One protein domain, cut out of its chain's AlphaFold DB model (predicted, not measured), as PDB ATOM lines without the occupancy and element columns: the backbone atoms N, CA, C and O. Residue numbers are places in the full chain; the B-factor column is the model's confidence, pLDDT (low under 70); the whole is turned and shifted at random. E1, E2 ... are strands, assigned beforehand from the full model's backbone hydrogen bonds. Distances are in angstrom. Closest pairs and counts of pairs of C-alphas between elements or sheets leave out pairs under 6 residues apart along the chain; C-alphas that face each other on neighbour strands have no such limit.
ATOM      1  N   TYR A  64     508.906 701.403 294.472       82.62
ATOM      2  CA  TYR A  64     509.063 702.823 294.732       82.62
ATOM      3  C   TYR A  64     508.569 703.126 296.146       82.62
ATOM      4  O   TYR A  64     507.673 702.458 296.673       82.62
ATOM      5  N   PHE A  65     509.167 704.136 296.775       83.81
ATOM      6  CA  PHE A  65     508.869 704.501 298.154       83.81
ATOM      7  C   PHE A  65     508.587 705.993 298.285       83.81
ATOM      8  O   PHE A  65     509.347 706.826 297.795       83.81
ATOM      9  N   ASN A  66     507.529 706.323 299.024       86.06
ATOM     10  CA  ASN A  66     507.341 707.651 299.593       86.06
ATOM     11  C   ASN A  66     508.198 707.740 300.859       86.06
ATOM     12  O   ASN A  66     507.970 706.991 301.815       86.06
ATOM     13  N   ILE A  67     509.194 708.627 300.857       85.94
ATOM     14  CA  ILE A  67     510.175 708.761 301.940       85.94
ATOM     15  C   ILE A  67     509.955 710.092 302.666       85.94
ATOM     16  O   ILE A  67     510.051 711.162 302.073       85.94
ATOM     17  N   GLY A  68     509.674 710.010 303.966       85.69
ATOM     18  CA  GLY A  68     509.571 711.139 304.891       85.69
ATOM     19  C   GLY A  68     509.973 710.699 306.299       85.69
ATOM     20  O   GLY A  68     510.949 709.971 306.462       85.69
ATOM     21  N   SER A  69     509.195 711.067 307.323       86.31
ATOM     22  CA  SER A  69     509.372 710.503 308.675       86.31
ATOM     23  C   SER A  69     509.117 708.991 308.715       86.31
ATOM     24  O   SER A  69     509.627 708.291 309.581       86.31
ATOM     25  N   THR A  70     508.332 708.481 307.768       91.31
ATOM     26  CA  THR A  70     508.097 707.058 307.516       91.31
ATOM     27  C   THR A  70     508.503 706.723 306.086       91.31
ATOM     28  O   THR A  70     508.528 707.605 305.228       91.31
ATOM     29  N   ILE A  71     508.757 705.447 305.807       90.31
ATOM     30  CA  ILE A  71     509.029 704.960 304.452       90.31
ATOM     31  C   ILE A  71     507.888 704.030 304.061       90.31
ATOM     32  O   ILE A  71     507.693 703.003 304.713       90.31
ATOM     33  N   GLN A  72     507.132 704.392 303.027       93.56
ATOM     34  CA  GLN A  72     505.974 703.628 302.565       93.56
ATOM     35  C   GLN A  72     506.157 703.191 301.115       93.56
ATOM     36  O   GLN A  72     506.430 704.014 300.247       93.56
ATOM     37  N   SER A  73     505.963 701.903 300.853       89.00
ATOM     38  CA  SER A  73     505.913 701.343 299.505       89.00
ATOM     39  C   SER A  73     504.728 701.914 298.734       89.00
ATOM     40  O   SER A  73     503.590 701.816 299.192       89.00
ATOM     41  N   THR A  74     504.949 702.448 297.536       86.00
ATOM     42  CA  THR A  74     503.851 702.852 296.643       86.00
ATOM     43  C   THR A  74     503.162 701.644 296.013       86.00
ATOM     44  O   THR A  74     502.009 701.730 295.607       86.00
ATOM     45  N   ASN A  75     503.856 700.504 295.942       83.69
ATOM     46  CA  ASN A  75     503.361 699.292 295.295       83.69
ATOM     47  C   ASN A  75     502.434 698.504 296.227       83.69
ATOM     48  O   ASN A  75     501.435 697.939 295.786       83.69
ATOM     49  N   THR A  76     502.774 698.437 297.519       88.69
ATOM     50  CA  THR A  76     502.027 697.641 298.508       88.69
ATOM     51  C   THR A  76     501.329 698.475 299.576       88.69
ATOM     52  O   THR A  76     500.566 697.916 300.358       88.69
ATOM     53  N   SER A  77     501.572 699.789 299.629       93.31
ATOM     54  CA  SER A  77     501.138 700.685 300.717       93.31
ATOM     55  C   SER A  77     501.666 700.307 302.108       93.31
ATOM     56  O   SER A  77     501.264 700.918 303.098       93.31
ATOM     57  N   GLN A  78     502.573 699.332 302.207       92.94
ATOM     58  CA  GLN A  78     503.164 698.912 303.473       92.94
ATOM     59  C   GLN A  78     504.324 699.816 303.881       92.94
ATOM     60  O   GLN A  78     505.042 700.363 303.045       92.94
ATOM     61  N   TYR A  79     504.533 699.911 305.186       95.88
ATOM     62  CA  TYR A  79     505.587 700.697 305.803       95.88
ATOM     63  C   TYR A  79     506.797 699.834 306.134       95.88
ATOM     64  O   TYR A  79     506.646 698.743 306.688       95.88
ATOM     65  N   LEU A  80     507.990 700.343 305.823       93.94
ATOM     66  CA  LEU A  80     509.251 699.754 306.257       93.94
ATOM     67  C   LEU A  80     509.481 700.078 307.736       93.94
ATOM     68  O   LEU A  80     509.614 701.240 308.129       93.94
ATOM     69  N   ASN A  81     509.562 699.031 308.547       96.31
ATOM     70  CA  ASN A  81     509.663 699.104 309.995       96.31
ATOM     71  C   ASN A  81     510.950 698.450 310.505       96.31
ATOM     72  O   ASN A  81     511.522 697.568 309.863       96.31
ATOM     73  N   ILE A  82     511.378 698.870 311.698       93.75
ATOM     74  CA  ILE A  82     512.510 698.285 312.423       93.75
ATOM     75  C   ILE A  82     511.947 697.414 313.544       93.75
ATOM     76  O   ILE A  82     511.271 697.905 314.447       93.75
ATOM     77  N   GLY A  83     512.233 696.117 313.500       91.00
ATOM     78  CA  GLY A  83     511.889 695.192 314.568       91.00
ATOM     79  C   GLY A  83     512.913 695.193 315.703       91.00
ATOM     80  O   GLY A  83     514.007 695.762 315.626       91.00
ATOM     81  N   THR A  84     512.568 694.510 316.786       89.81
ATOM     82  CA  THR A  84     513.410 694.395 317.979       89.81
ATOM     83  C   THR A  84     514.074 693.028 318.049       89.81
ATOM     84  O   THR A  84     513.419 692.001 317.897       89.81
ATOM     85  N   ASN A  85     515.373 693.001 318.337       88.94
ATOM     86  CA  ASN A  85     516.095 691.795 318.739       88.94
ATOM     87  C   ASN A  85     517.291 692.177 319.636       88.94
ATOM     88  O   ASN A  85     517.682 693.349 319.702       88.94
ATOM     89  N   SER A  86     517.906 691.189 320.286       87.38
ATOM     90  CA  SER A  86     519.102 691.364 321.127       87.38
ATOM     91  C   SER A  86     520.427 691.369 320.351       87.38
ATOM     92  O   SER A  86     521.492 691.469 320.951       87.38
ATOM     93  N   ARG A  87     520.389 691.246 319.020       88.06
ATOM     94  CA  ARG A  87     521.590 691.147 318.180       88.06
ATOM     95  C   ARG A  87     522.100 692.533 317.772       88.06
ATOM     96  O   ARG A  87     521.402 693.541 317.910       88.06
ATOM     97  N   SER A  88     523.321 692.568 317.238       83.00
ATOM     98  CA  SER A  88     523.956 693.784 316.706       83.00
ATOM     99  C   SER A  88     523.232 694.370 315.489       83.00
ATOM    100  O   SER A  88     523.325 695.566 315.244       83.00
ATOM    101  N   PHE A  89     522.471 693.554 314.755       82.19
ATOM    102  CA  PHE A  89     521.605 693.988 313.659       82.19
ATOM    103  C   PHE A  89     520.148 694.010 314.106       82.19
ATOM    104  O   PHE A  89     519.743 693.154 314.888       82.19
ATOM    105  N   LYS A  90     519.336 694.923 313.572       86.50
ATOM    106  CA  LYS A  90     517.883 694.938 313.789       86.50
ATOM    107  C   LYS A  90     517.172 694.388 312.548       86.50
ATOM    108  O   LYS A  90     517.605 694.697 311.440       86.50
ATOM    109  N   PRO A  91     516.142 693.540 312.701       91.38
ATOM    110  CA  PRO A  91     515.406 693.023 311.559       91.38
ATOM    111  C   PRO A  91     514.544 694.133 310.959       91.38
ATOM    112  O   PRO A  91     514.027 694.978 311.688       91.38
ATOM    113  N   LEU A  92     514.371 694.105 309.642       92.88
ATOM    114  CA  LEU A  92     513.432 694.971 308.940       92.88
ATOM    115  C   LEU A  92     512.192 694.169 308.554       92.88
ATOM    116  O   LEU A  92     512.287 692.974 308.266       92.88
ATOM    117  N   SER A  93     511.038 694.823 308.537       94.44
ATOM    118  CA  SER A  93     509.786 694.223 308.080       94.44
ATOM    119  C   SER A  93     508.924 695.235 307.343       94.44
ATOM    120  O   SER A  93     509.009 696.437 307.597       94.44
ATOM    121  N   PHE A  94     508.072 694.739 306.452       95.25
ATOM    122  CA  PHE A  94     506.954 695.511 305.928       95.25
ATOM    123  C   PHE A  94     505.701 695.232 306.758       95.25
ATOM    124  O   PHE A  94     505.443 694.091 307.144       95.25
ATOM    125  N   GLY A  95     504.937 696.280 307.060       95.62
ATOM    126  CA  GLY A  95     503.676 696.155 307.787       95.62
ATOM    127  C   GLY A  95     502.633 697.189 307.365       95.62
ATOM    128  O   GLY A  95     502.982 698.213 306.779       95.62
ATOM    129  N   PRO A  96     501.346 696.957 307.670       96.38
ATOM    130  CA  PRO A  96     500.256 697.857 307.283       96.38
ATOM    131  C   PRO A  96     500.287 699.205 308.022       96.38
ATOM    132  O   PRO A  96     499.649 700.160 307.593       96.38
ATOM    133  N   THR A  97     501.038 699.297 309.119       96.12
ATOM    134  CA  THR A  97     501.187 700.497 309.948       96.12
ATOM    135  C   THR A  97     502.659 700.847 310.116       96.12
ATOM    136  O   THR A  97     503.489 699.955 310.309       96.12
ATOM    137  N   ALA A  98     502.981 702.140 310.118       95.31
ATOM    138  CA  ALA A  98     504.298 702.609 310.527       95.31
ATOM    139  C   ALA A  98     504.465 702.438 312.043       95.31
ATOM    140  O   ALA A  98     503.733 703.039 312.826       95.31
ATOM    141  N   THR A  99     505.429 701.624 312.463       95.31
ATOM    142  CA  THR A  99     505.769 701.419 313.882       95.31
ATOM    143  C   THR A  99     506.993 702.224 314.310       95.31
ATOM    144  O   THR A  99     507.379 702.202 315.476       95.31
ATOM    145  N   THR A 100     507.619 702.936 313.372       92.88
ATOM    146  CA  THR A 100     508.780 703.782 313.623       92.88
ATOM    147  C   THR A 100     508.739 705.026 312.746       92.88
ATOM    148  O   THR A 100     508.320 704.975 311.590       92.88
ATOM    149  N   THR A 101     509.224 706.133 313.303       93.56
ATOM    150  CA  THR A 101     509.508 707.377 312.578       93.56
ATOM    151  C   THR A 101     510.996 707.732 312.631       93.56
ATOM    152  O   THR A 101     511.383 708.887 312.488       93.56
ATOM    153  N   ALA A 102     511.841 706.744 312.941       92.00
ATOM    154  CA  ALA A 102     513.268 706.936 313.175       92.00
ATOM    155  C   ALA A 102     514.083 707.150 311.891       92.00
ATOM    156  O   ALA A 102     515.291 707.351 311.983       92.00
ATOM    157  N   TRP A 103     513.460 707.057 310.718       90.25
ATOM    158  CA  TRP A 103     514.131 707.189 309.432       90.25
ATOM    159  C   TRP A 103     514.597 708.625 309.187       90.25
ATOM    160  O   TRP A 103     513.918 709.588 309.540       90.25
ATOM    161  N   ALA A 104     515.766 708.764 308.576       87.19
ATOM    162  CA  ALA A 104     516.298 710.024 308.080       87.19
ATOM    163  C   ALA A 104     517.086 709.785 306.786       87.19
ATOM    164  O   ALA A 104     517.416 708.646 306.446       87.19
ATOM    165  N   LEU A 105     517.384 710.874 306.080       85.56
ATOM    166  CA  LEU A 105     518.199 710.866 304.872       85.56
ATOM    167  C   LEU A 105     519.535 711.557 305.133       85.56
ATOM    168  O   LEU A 105     519.577 712.663 305.673       85.56
ATOM    169  N   GLU A 106     520.614 710.911 304.712       82.25
ATOM    170  CA  GLU A 106     521.949 711.492 304.606       82.25
ATOM    171  C   GLU A 106     522.376 711.407 303.136       82.25
ATOM    172  O   GLU A 106     522.842 710.370 302.656       82.25
ATOM    173  N   GLY A 107     522.111 712.485 302.389       86.50
ATOM    174  CA  GLY A 107     522.131 712.443 300.925       86.50
ATOM    175  C   GLY A 107     521.112 711.425 300.404       86.50
ATOM    176  O   GLY A 107     519.943 711.480 300.784       86.50
ATOM    177  N   ASP A 108     521.580 710.464 299.603       80.31
ATOM    178  CA  ASP A 108     520.765 709.364 299.058       80.31
ATOM    179  C   ASP A 108     520.738 708.116 299.965       80.31
ATOM    180  O   ASP A 108     520.165 707.085 299.613       80.31
ATOM    181  N   THR A 109     521.375 708.177 301.141       81.75
ATOM    182  CA  THR A 109     521.428 707.051 302.081       81.75
ATOM    183  C   THR A 109     520.317 707.166 303.118       81.75
ATOM    184  O   THR A 109     520.217 708.162 303.835       81.75
TER     185      THR A 109
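Overview. This is residues 64 to 109 of the 146 residues of an uncharacterized protein of Glarea lozoyensis (strain ATCC 20868 / MF5171) (UniProt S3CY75). Little regular structure is present: two small hairpins, E3 with E4 near the middle and E1 with E2 to one side, followed by a strand, E5, that runs off away from E3 and E4. The loop of residues 83 to 91 reaches out from E3 and E4. The printed part has 46 residues, 18 of them in five named strands, E1 to E5 in chain order, and is all strand; both two-stranded sheets are antiparallel. It is only just compact, close to loose, with a radius of gyration of the C-alphas of 11.1 A, and only just flat, spanning 31 by 27 by 15 A.

Along the chain. E3, residues 79 to 82, and E4, residues 92 to 95, each measure 9.9 A. E1, residues 65 to 67, begins at C-alpha (508.869, 704.501, 298.154) and measures 5.8 A; E2, residues 71 to 73, 6.9 A. E5, residues 103 to 106, measures 10.1 A, ending at C-alpha (521.949, 711.492, 304.606).

Arrangement. In hairpin E3 and E4, N 81 and O 93 are 2.8 A apart, within hydrogen-bond range. In hairpin E1 and E2, N 66 and O 72 are within range at 2.8 A. The closest C-alphas of E2 and E3, Gln 72 and Tyr 79, are 4.4 A apart. E5 pairs with no named strand and is apart from E3 and E4.

Size, cuts and confidence. The farthest C-alphas, Asn 75 and Ser 86, are 31.3 A apart. The printed part has no cut, no link is long, and no printed residue is under 70 in pLDDT.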